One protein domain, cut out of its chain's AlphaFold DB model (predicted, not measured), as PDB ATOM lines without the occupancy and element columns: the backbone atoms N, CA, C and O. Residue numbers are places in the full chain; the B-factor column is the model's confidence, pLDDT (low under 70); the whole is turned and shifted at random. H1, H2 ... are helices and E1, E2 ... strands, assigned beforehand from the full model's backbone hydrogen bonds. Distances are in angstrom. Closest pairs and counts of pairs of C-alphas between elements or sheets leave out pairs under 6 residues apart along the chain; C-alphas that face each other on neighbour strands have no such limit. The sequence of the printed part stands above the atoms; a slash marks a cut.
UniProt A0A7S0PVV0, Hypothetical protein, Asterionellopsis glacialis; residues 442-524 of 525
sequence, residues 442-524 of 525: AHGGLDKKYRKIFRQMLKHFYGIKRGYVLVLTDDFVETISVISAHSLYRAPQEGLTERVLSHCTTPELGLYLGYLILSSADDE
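Overview. This is residues 442 to 524 of the 525 residues of the protein "Hypothetical protein" of Asterionellopsis glacialis (UniProt A0A7S0PVV0). Helix H4 lies in the middle, with H1 along one side, H3 packed on it and E1 of the antiparallel ribbon E1-E2 packed on its first part; H2 sits away, beyond E1. The 83 printed residues, mostly helix, hold H1, E1, H2, H3, E2 and H4 in order. The whole is compact, radius of gyration of the C-alphas 12.6 A, spans 36 by 29 by 20 A.

Arrangement. H1, residues 446 to 461, touches residues 506 to 513 of H4, residues 506 to 522, at a shallow tilt of 31 degrees, the same way; closest C-alphas Arg 451 and Thr 506, 5.2 A. E1, residues 468 to 472, pairs with E2, residues 496 to 500: N 469 and O 499, 2.8 A. H2, residues 474 to 479, touches no helix. H3, residues 486 to 489, touches H4; closest C-alphas Tyr 489 and Tyr 515, 5.3 A. O i to N i+4 pairs are within hydrogen-bond range throughout H1, 11 of 13 in H4, 1 of 2 in H2.

Along the chain. H1 spans 21.9 A from C-alpha 446 (38.248, 29.261, 27.807); H4 spans 25.2 A to C-alpha 522 (43.090, 35.946, -2.233).

Size, cuts and confidence. The printed part has no cut and no long link; pLDDT is under 70 at 442 to 444 and 524.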
ATOM      1  N   ALA A 442      43.541  34.177  30.106       63.97
ATOM      2  CA  ALA A 442      43.712  32.727  30.232       63.97
ATOM      3  C   ALA A 442      42.970  32.114  31.449       63.97
ATOM      4  O   ALA A 442      43.398  31.098  32.003       63.97
ATOM      5  N   HIS A 443      41.875  32.725  31.911       62.38
ATOM      6  CA  HIS A 443      41.191  32.306  33.131       62.38
ATOM      7  C   HIS A 443      40.260  31.094  32.918       62.38
ATOM      8  O   HIS A 443      39.398  31.052  32.038       62.38
ATOM      9  N   GLY A 444      40.417  30.095  33.793       59.84
ATOM     10  CA  GLY A 444      39.381  29.126  34.178       59.84
ATOM     11  C   GLY A 444      39.079  27.964  33.225       59.84
ATOM     12  O   GLY A 444      38.912  26.842  33.693       59.84
ATOM     13  N   GLY A 445      39.034  28.177  31.908       78.31
ATOM     14  CA  GLY A 445      38.657  27.101  30.975       78.31
ATOM     15  C   GLY A 445      38.527  27.477  29.499       78.31
ATOM     16  O   GLY A 445      38.625  26.593  28.646       78.31
ATOM     17  N   LEU A 446      38.384  28.769  29.184       83.94
ATOM     18  CA  LEU A 446      38.248  29.261  27.807       83.94
ATOM     19  C   LEU A 446      39.449  28.867  26.929       83.94
ATOM     20  O   LEU A 446      39.237  28.408  25.808       83.94
ATOM     21  N   ASP A 447      40.681  28.927  27.458       88.75
ATOM     22  CA  ASP A 447      41.887  28.457  26.750       88.75
ATOM     23  C   ASP A 447      41.744  26.994  26.306       88.75
ATOM     24  O   ASP A 447      41.930  26.680  25.136       88.75
ATOM     25  N   LYS A 448      41.317  26.091  27.201       88.94
ATOM     26  CA  LYS A 448      41.140  24.666  26.873       88.94
ATOM     27  C   LYS A 448      40.033  24.448  25.835       88.94
ATOM     28  O   LYS A 448      40.233  23.655  24.912       88.94
ATOM     29  N   LYS A 449      38.896  25.151  25.968       88.88
ATOM     30  CA  LYS A 449      37.760  25.072  25.029       88.88
ATOM     31  C   LYS A 449      38.190  25.513  23.629       88.88
ATOM     32  O   LYS A 449      38.155  24.709  22.697       88.88
ATOM     33  N   TYR A 450      38.673  26.747  23.487       90.06
ATOM     34  CA  TYR A 450      39.061  27.293  22.186       90.06
ATOM     35  C   TYR A 450      40.291  26.599  21.589       90.06
ATOM     36  O   TYR A 450      40.334  26.396  20.381       90.06
ATOM     37  N   ARG A 451      41.241  26.100  22.396       94.25
ATOM     38  CA  ARG A 451      42.380  25.310  21.887       94.25
ATOM     39  C   ARG A 451      41.936  24.006  21.235       94.25
ATOM     40  O   ARG A 451      42.517  23.619  20.220       94.25
ATOM     41  N   LYS A 452      40.921  23.330  21.792       91.94
ATOM     42  CA  LYS A 452      40.318  22.135  21.174       91.94
ATOM     43  C   LYS A 452      39.643  22.513  19.853       91.94
ATOM     44  O   LYS A 452      39.935  21.876  18.845       91.94
ATOM     45  N   ILE A 453      38.838  23.581  19.846       89.94
ATOM     46  CA  ILE A 453      38.124  24.087  18.659       89.94
ATOM     47  C   ILE A 453      39.107  24.474  17.542       89.94
ATOM     48  O   ILE A 453      39.067  23.874  16.472       89.94
ATOM     49  N   PHE A 454      40.051  25.389  17.785       95.25
ATOM     50  CA  PHE A 454      40.993  25.859  16.760       95.25
ATOM     51  C   PHE A 454      41.870  24.727  16.205       95.25
ATOM     52  O   PHE A 454      42.045  24.625  14.992       95.25
ATOM     53  N   ARG A 455      42.359  23.800  17.048       95.62
ATOM     54  CA  ARG A 455      43.087  22.609  16.560       95.62
ATOM     55  C   ARG A 455      42.198  21.661  15.758       95.62
ATOM     56  O   ARG A 455      42.682  21.031  14.819       95.62
ATOM     57  N   GLN A 456      40.919  21.541  16.107       90.94
ATOM     58  CA  GLN A 456      39.966  20.749  15.339       90.94
ATOM     59  C   GLN A 456      39.701  21.389  13.971       90.94
ATOM     60  O   GLN A 456      39.769  20.674  12.975       90.94
ATOM     61  N   MET A 457      39.513  22.710  13.906       90.50
ATOM     62  CA  MET A 457      39.358  23.463  12.656       90.50
ATOM     63  C   MET A 457      40.600  23.340  11.759       90.50
ATOM     64  O   MET A 457      40.469  22.910  10.615       90.50
ATOM     65  N   LEU A 458      41.808  23.587  12.285       95.19
ATOM     66  CA  LEU A 458      43.075  23.403  11.555       95.19
ATOM     67  C   LEU A 458      43.219  21.981  10.981       95.19
ATOM     68  O   LEU A 458      43.578  21.808   9.816       95.19
ATOM     69  N   LYS A 459      42.866  20.956  11.769       93.94
ATOM     70  CA  LYS A 459      42.897  19.549  11.341       93.94
ATOM     71  C   LYS A 459      41.864  19.215  10.257       93.94
ATOM     72  O   LYS A 459      42.167  18.372   9.417       93.94
ATOM     73  N   HIS A 460      40.651  19.770  10.325       88.38
ATOM     74  CA  HIS A 460      39.543  19.382   9.439       88.38
ATOM     75  C   HIS A 460      39.517  20.186   8.139       88.38
ATOM     76  O   HIS A 460      39.319  19.587   7.089       88.38
ATOM     77  N   PHE A 461      39.739  21.501   8.200       88.25
ATOM     78  CA  PHE A 461      39.672  22.372   7.023       88.25
ATOM     79  C   PHE A 461      40.992  22.416   6.245       88.25
ATOM     80  O   PHE A 461      40.966  22.404   5.022       88.25
ATOM     81  N   TYR A 462      42.136  22.396   6.938       93.31
ATOM     82  CA  TYR A 462      43.461  22.557   6.318       93.31
ATOM     83  C   TYR A 462      44.342  21.298   6.408       93.31
ATOM     84  O   TYR A 462      45.485  21.294   5.966       93.31
ATOM     85  N   GLY A 463      43.855  20.215   7.027       93.81
ATOM     86  CA  GLY A 463      44.628  18.983   7.235       93.81
ATOM     87  C   GLY A 463      45.785  19.096   8.246       93.81
ATOM     88  O   GLY A 463      46.455  18.096   8.526       93.81
ATOM     89  N   ILE A 464      46.004  20.275   8.842       95.56
ATOM     90  CA  ILE A 464      47.156  20.589   9.697       95.56
ATOM     91  C   ILE A 464      46.998  19.901  11.060       95.56
ATOM     92  O   ILE A 464      46.235  20.324  11.929       95.56
ATOM     93  N   LYS A 465      47.743  18.806  11.260       94.38
ATOM     94  CA  LYS A 465      47.785  18.033  12.522       94.38
ATOM     95  C   LYS A 465      49.035  18.314  13.363       94.38
ATOM     96  O   LYS A 465      49.010  18.134  14.579       94.38
ATOM     97  N   ARG A 466      50.139  18.661  12.700       94.06
ATOM     98  CA  ARG A 466      51.489  18.922  13.229       94.06
ATOM     99  C   ARG A 466      52.206  19.835  12.233       94.06
ATOM    100  O   ARG A 466      51.837  19.830  11.063       94.06
ATOM    101  N   GLY A 467      53.233  20.545  12.683       95.06
ATOM    102  CA  GLY A 467      54.043  21.428  11.845       95.06
ATOM    103  C   GLY A 467      54.384  22.726  12.565       95.06
ATOM    104  O   GLY A 467      54.206  22.832  13.784       95.06
ATOM    105  N   TYR A 468      54.846  23.691  11.784       97.00
ATOM    106  CA  TYR A 468      55.032  25.076  12.190       97.00
ATOM    107  C   TYR A 468      53.808  25.893  11.777       97.00
ATOM    108  O   TYR A 468      53.093  25.524  10.845       97.00
ATOM    109  N   VAL A 469      53.548  26.972  12.503       97.06
ATOM    110  CA  VAL A 469      52.532  27.973  12.182       97.06
ATOM    111  C   VAL A 469      53.159  29.354  12.277       97.06
ATOM    112  O   VAL A 469      54.077  29.560  13.074       97.06
ATOM    113  N   LEU A 470      52.665  30.291  11.471       97.12
ATOM    114  CA  LEU A 470      53.079  31.686  11.550       97.12
ATOM    115  C   LEU A 470      52.460  32.327  12.793       97.12
ATOM    116  O   LEU A 470      51.283  32.121  13.094       97.12
ATOM    117  N   VAL A 471      53.273  33.094  13.509       97.19
ATOM    118  CA  VAL A 471      52.924  33.808  14.736       97.19
ATOM    119  C   VAL A 471      53.569  35.191  14.687       97.19
ATOM    120  O   VAL A 471      54.652  35.355  14.130       97.19
ATOM    121  N   LEU A 472      52.913  36.190  15.274       96.25
ATOM    122  CA  LEU A 472      53.511  37.510  15.468       96.25
ATOM    123  C   LEU A 472      54.707  37.422  16.433       96.25
ATOM    124  O   LEU A 472      54.649  36.676  17.412       96.25
ATOM    125  N   THR A 473      55.775  38.179  16.178       95.88
ATOM    126  CA  THR A 473      56.869  38.352  17.149       95.88
ATOM    127  C   THR A 473      56.400  39.156  18.358       95.88
ATOM    128  O   THR A 473      55.528  40.015  18.233       95.88
ATOM    129  N   ASP A 474      56.992  38.901  19.529       91.75
ATOM    130  CA  ASP A 474      56.594  39.566  20.776       91.75
ATOM    131  C   ASP A 474      56.725  41.108  20.655       91.75
ATOM    132  O   ASP A 474      55.790  41.831  20.997       91.75
ATOM    133  N   ASP A 475      57.798  41.601  20.016       91.81
ATOM    134  CA  ASP A 475      58.013  43.028  19.699       91.81
ATOM    135  C   ASP A 475      56.885  43.636  18.831       91.81
ATOM    136  O   ASP A 475      56.491  44.799  18.981       91.81
ATOM    137  N   PHE A 476      56.341  42.849  17.896       90.56
ATOM    138  CA  PHE A 476      55.279  43.302  16.998       90.56
ATOM    139  C   PHE A 476      53.893  43.215  17.655       90.56
ATOM    140  O   PHE A 476      53.024  44.037  17.362       90.56
ATOM    141  N   VAL A 477      53.691  42.285  18.596       88.62
ATOM    142  CA  VAL A 477      52.475  42.216  19.425       88.62
ATOM    143  C   VAL A 477      52.314  43.481  20.272       88.62
ATOM    144  O   VAL A 477      51.204  44.002  20.344       88.62
ATOM    145  N   GLU A 478      53.394  44.024  20.846       87.00
ATOM    146  CA  GLU A 478      53.347  45.304  21.579       87.00
ATOM    147  C   GLU A 478      53.032  46.510  20.675       87.00
ATOM    148  O   GLU A 478      52.438  47.493  21.118       87.00
ATOM    149  N   THR A 479      53.394  46.427  19.391       86.94
ATOM    150  CA  THR A 479      53.185  47.499  18.404       86.94
ATOM    151  C   THR A 479      51.735  47.560  17.893       86.94
ATOM    152  O   THR A 479      51.245  48.630  17.518       86.94
ATOM    153  N   ILE A 480      51.008  46.436  17.883       85.06
ATOM    154  CA  ILE A 480      49.619  46.375  17.408       85.06
ATOM    155  C   ILE A 480      48.642  46.743  18.535       85.06
ATOM    156  O   ILE A 480      48.403  45.973  19.461       85.06
ATOM    157  N   SER A 481      47.956  47.878  18.390       76.44
ATOM    158  CA  SER A 481      46.960  48.351  19.366       76.44
ATOM    159  C   SER A 481      45.696  47.482  19.486       76.44
ATOM    160  O   SER A 481      45.005  47.555  20.502       76.44
ATOM    161  N   VAL A 482      45.369  46.674  18.468       82.00
ATOM    162  CA  VAL A 482      44.210  45.764  18.457       82.00
ATOM    163  C   VAL A 482      44.579  44.427  17.813       82.00
ATOM    164  O   VAL A 482      44.741  44.327  16.595       82.00
ATOM    165  N   ILE A 483      44.673  43.377  18.629       84.19
ATOM    166  CA  ILE A 483      44.859  42.000  18.162       84.19
ATOM    167  C   ILE A 483      43.524  41.492  17.581       84.19
ATOM    168  O   ILE A 483      42.522  41.394  18.287       84.19
ATOM    169  N   SER A 484      43.519  41.182  16.285       89.06
ATOM    170  CA  SER A 484      42.359  40.776  15.472       89.06
ATOM    171  C   SER A 484      42.751  39.659  14.499       89.06
ATOM    172  O   SER A 484      43.941  39.465  14.249       89.06
ATOM    173  N   ALA A 485      41.794  38.952  13.885       83.19
ATOM    174  CA  ALA A 485      42.123  37.919  12.891       83.19
ATOM    175  C   ALA A 485      42.897  38.480  11.679       83.19
ATOM    176  O   ALA A 485      43.716  37.780  11.087       83.19
ATOM    177  N   HIS A 486      42.705  39.762  11.349       87.31
ATOM    178  CA  HIS A 486      43.460  40.468  10.310       87.31
ATOM    179  C   HIS A 486      44.897  40.846  10.710       87.31
ATOM    180  O   HIS A 486      45.700  41.166   9.833       87.31
ATOM    181  N   SER A 487      45.244  40.846  12.002       89.81
ATOM    182  CA  SER A 487      46.533  41.363  12.489       89.81
ATOM    183  C   SER A 487      47.732  40.581  11.949       89.81
ATOM    184  O   SER A 487      48.758  41.182  11.654       89.81
ATOM    185  N   LEU A 488      47.594  39.262  11.780       91.00
ATOM    186  CA  LEU A 488      48.654  38.399  11.246       91.00
ATOM    187  C   LEU A 488      48.746  38.490   9.714       91.00
ATOM    188  O   LEU A 488      49.837  38.500   9.161       91.00
ATOM    189  N   TYR A 489      47.605  38.656   9.041       92.81
ATOM    190  CA  TYR A 489      47.515  38.859   7.592       92.81
ATOM    191  C   TYR A 489      48.098  40.206   7.126       92.81
ATOM    192  O   TYR A 489      48.683  40.288   6.051       92.81
ATOM    193  N   ARG A 490      47.987  41.266   7.940       92.00
ATOM    194  CA  ARG A 490      48.548  42.598   7.633       92.00
ATOM    195  C   ARG A 490      49.965  42.830   8.170       92.00
ATOM    196  O   ARG A 490      50.492  43.929   7.994       92.00
ATOM    197  N   ALA A 491      50.562  41.861   8.861       93.25
ATOM    198  CA  ALA A 491      51.900  42.018   9.420       93.25
ATOM    199  C   ALA A 491      52.974  41.974   8.310       93.25
ATOM    200  O   ALA A 491      52.878  41.148   7.401       93.25
ATOM    201  N   PRO A 492      54.021  42.820   8.372       94.56
ATOM    202  CA  PRO A 492      55.191  42.667   7.518       94.56
ATOM    203  C   PRO A 492      55.926  41.369   7.879       94.56
ATOM    204  O   PRO A 492      55.854  40.908   9.018       94.56
ATOM    205  N   GLN A 493      56.691  40.809   6.938       93.81
ATOM    206  CA  GLN A 493      57.437  39.559   7.161       93.81
ATOM    207  C   GLN A 493      58.398  39.633   8.360       93.81
ATOM    208  O   GLN A 493      58.582  38.642   9.055       93.81
ATOM    209  N   GLU A 494      58.948  40.813   8.652       95.62
ATOM    210  CA  GLU A 494      59.807  41.080   9.818       95.62
ATOM    211  C   GLU A 494      59.082  40.893  11.168       95.62
ATOM    212  O   GLU A 494      59.714  40.574  12.174       95.62
ATOM    213  N   GLY A 495      57.756  41.064  11.194       93.56
ATOM    214  CA  GLY A 495      56.905  40.861  12.371       93.56
ATOM    215  C   GLY A 495      56.364  39.435  12.515       93.56
ATOM    216  O   GLY A 495      55.548  39.187  13.402       93.56
ATOM    217  N   LEU A 496      56.772  38.504  11.643       96.31
ATOM    218  CA  LEU A 496      56.280  37.127  11.591       96.31
ATOM    219  C   LEU A 496      57.399  36.124  11.897       96.31
ATOM    220  O   LEU A 496      58.506  36.211  11.376       96.31
ATOM    221  N   THR A 497      57.091  35.118  12.715       97.38
ATOM    222  CA  THR A 497      57.981  33.985  13.005       97.38
ATOM    223  C   THR A 497      57.237  32.661  12.957       97.38
ATOM    224  O   THR A 497      56.039  32.582  13.225       97.38
ATOM    225  N   GLU A 498      57.960  31.591  12.635       97.69
ATOM    226  CA  GLU A 498      57.427  30.234  12.677       97.69
ATOM    227  C   GLU A 498      57.586  29.615  14.072       97.69
ATOM    228  O   GLU A 498      58.689  29.514  14.613       97.69
ATOM    229  N   ARG A 499      56.481  29.133  14.649       97.38
ATOM    230  CA  ARG A 499      56.454  28.433  15.942       97.38
ATOM    231  C   ARG A 499      55.801  27.064  15.773       97.38
ATOM    232  O   ARG A 499      54.842  26.904  15.024       97.38
ATOM    233  N   VAL A 500      56.305  26.038  16.460       97.44
ATOM    234  CA  VAL A 500      55.728  24.684  16.367       97.44
ATOM    235  C   VAL A 500      54.318  24.674  16.971       97.44
ATOM    236  O   VAL A 500      54.136  25.078  18.119       97.44
ATOM    237  N   LEU A 501      53.340  24.111  16.251       95.75
ATOM    238  CA  LEU A 501      51.910  24.036  16.617       95.75
ATOM    239  C   LEU A 501      51.633  23.500  18.043       95.75
ATOM    240  O   LEU A 501      50.598  23.792  18.657       95.75
ATOM    241  N   SER A 502      52.532  22.672  18.583       95.25
ATOM    242  CA  SER A 502      52.456  22.150  19.953       95.25
ATOM    243  C   SER A 502      52.685  23.220  21.022       95.25
ATOM    244  O   SER A 502      52.065  23.122  22.080       95.25
ATOM    245  N   HIS A 503      53.534  24.211  20.737       96.44
ATOM    246  CA  HIS A 503      53.983  25.259  21.658       96.44
ATOM    247  C   HIS A 503      53.186  26.565  21.558       96.44
ATOM    248  O   HIS A 503      53.295  27.396  22.454       96.44
ATOM    249  N   CYS A 504      52.362  26.737  20.524       96.56
ATOM    250  CA  CYS A 504      51.542  27.935  20.363       96.56
ATOM    251  C   CYS A 504      50.495  28.102  21.473       96.56
ATOM    252  O   CYS A 504      49.896  27.129  21.958       96.56
ATOM    253  N   THR A 505      50.237  29.353  21.848       94.94
ATOM    254  CA  THR A 505      49.115  29.705  22.731       94.94
ATOM    255  C   THR A 505      47.787  29.671  21.968       94.94
ATOM    256  O   THR A 505      47.747  29.588  20.740       94.94
ATOM    257  N   THR A 506      46.659  29.673  22.678       95.06
ATOM    258  CA  THR A 506      45.341  29.602  22.025       95.06
ATOM    259  C   THR A 506      45.008  30.841  21.185       95.06
ATOM    260  O   THR A 506      44.496  30.649  20.083       95.06
ATOM    261  N   PRO A 507      45.339  32.080  21.612       94.19
ATOM    262  CA  PRO A 507      45.232  33.252  20.745       94.19
ATOM    263  C   PRO A 507      46.063  33.120  19.463       94.19
ATOM    264  O   PRO A 507      45.536  33.379  18.390       94.19
ATOM    265  N   GLU A 508      47.308  32.634  19.541       95.44
ATOM    266  CA  GLU A 508      48.168  32.415  18.361       95.44
ATOM    267  C   GLU A 508      47.546  31.422  17.368       95.44
ATOM    268  O   GLU A 508      47.543  31.665  16.165       95.44
ATOM    269  N   LEU A 509      46.954  30.329  17.867       96.38
ATOM    270  CA  LEU A 509      46.228  29.364  17.032       96.38
ATOM    271  C   LEU A 509      44.988  29.981  16.367       96.38
ATOM    272  O   LEU A 509      44.681  29.629  15.230       96.38
ATOM    273  N   GLY A 510      44.287  30.885  17.058       94.81
ATOM    274  CA  GLY A 510      43.167  31.642  16.497       94.81
ATOM    275  C   GLY A 510      43.625  32.617  15.411       94.81
ATOM    276  O   GLY A 510      43.091  32.596  14.307       94.81
ATOM    277  N   LEU A 511      44.668  33.407  15.678       95.56
ATOM    278  CA  LEU A 511      45.256  34.344  14.714       95.56
ATOM    279  C   LEU A 511      45.754  33.640  13.447       95.56
ATOM    280  O   LEU A 511      45.460  34.092  12.344       95.56
ATOM    281  N   TYR A 512      46.453  32.512  13.591       97.06
ATOM    282  CA  TYR A 512      46.920  31.728  12.449       97.06
ATOM    283  C   TYR A 512      45.764  31.099  11.655       97.06
ATOM    284  O   TYR A 512      45.796  31.067  10.427       97.06
ATOM    285  N   LEU A 513      44.707  30.643  12.332       95.81
ATOM    286  CA  LEU A 513      43.505  30.148  11.659       95.81
ATOM    287  C   LEU A 513      42.784  31.271  10.892       95.81
ATOM    288  O   LEU A 513      42.342  31.041   9.771       95.81
ATOM    289  N   GLY A 514      42.728  32.484  11.450       94.62
ATOM    290  CA  GLY A 514      42.238  33.684  10.764       94.62
ATOM    291  C   GLY A 514      43.072  34.033   9.531       94.62
ATOM    292  O   GLY A 514      42.514  34.253   8.461       94.62
ATOM    293  N   TYR A 515      44.401  33.987   9.648       95.75
ATOM    294  CA  TYR A 515      45.326  34.166   8.526       95.75
ATOM    295  C   TYR A 515      45.091  33.162   7.391       95.75
ATOM    296  O   TYR A 515      45.021  33.572   6.236       95.75
ATOM    297  N   LEU A 516      44.917  31.871   7.698       95.69
ATOM    298  CA  LEU A 516      44.625  30.852   6.681       95.69
ATOM    299  C   LEU A 516      43.275  31.088   5.992       95.69
ATOM    300  O   LEU A 516      43.188  30.965   4.774       95.69
ATOM    301  N   ILE A 517      42.245  31.472   6.757       93.25
ATOM    302  CA  ILE A 517      40.923  31.814   6.209       93.25
ATOM    303  C   ILE A 517      41.046  32.989   5.234       93.25
ATOM    304  O   ILE A 517      40.515  32.902   4.132       93.25
ATOM    305  N   LEU A 518      41.765  34.051   5.609       92.81
ATOM    306  CA  LEU A 518      41.940  35.247   4.779       92.81
ATOM    307  C   LEU A 518      42.799  34.975   3.539       92.81
ATOM    308  O   LEU A 518      42.392  35.333   2.445       92.81
ATOM    309  N   SER A 519      43.926  34.273   3.690       93.38
ATOM    310  CA  SER A 519      44.825  33.962   2.565       93.38
ATOM    311  C   SER A 519      44.125  33.114   1.498       93.38
ATOM    312  O   SER A 519      44.293  33.358   0.312       93.38
ATOM    313  N   SER A 520      43.254  32.180   1.910       90.25
ATOM    314  CA  SER A 520      42.440  31.398   0.967       90.25
ATOM    315  C   SER A 520      41.356  32.200   0.225       90.25
ATOM    316  O   SER A 520      40.735  31.648  -0.674       90.25
ATOM    317  N   ALA A 521      41.106  33.469   0.586       85.62
ATOM    318  CA  ALA A 521      40.254  34.372  -0.201       85.62
ATOM    319  C   ALA A 521      41.003  34.943  -1.410       85.62
ATOM    320  O   ALA A 521      40.416  35.117  -2.475       85.62
ATOM    321  N   ASP A 522      42.285  35.259  -1.224       83.81
ATOM    322  CA  ASP A 522      43.090  35.946  -2.233       83.81
ATOM    323  C   ASP A 522      43.500  35.002  -3.370       83.81
ATOM    324  O   ASP A 522      43.613  35.440  -4.508       83.81
ATOM    325  N   ASP A 523      43.652  33.703  -3.081       77.56
ATOM    326  CA  ASP A 523      43.950  32.664  -4.080       77.56
ATOM    327  C   ASP A 523      42.787  32.407  -5.078       77.56
ATOM    328  O   ASP A 523      42.976  31.682  -6.058       77.56
ATOM    329  N   GLU A 524      41.585  32.965  -4.851       57.97
ATOM    330  CA  GLU A 524      40.434  32.878  -5.774       57.97
ATOM    331  C   GLU A 524      40.300  34.088  -6.737       57.97
ATOM    332  O   GLU A 524      39.382  34.093  -7.565       57.97
TER     333      GLU A 524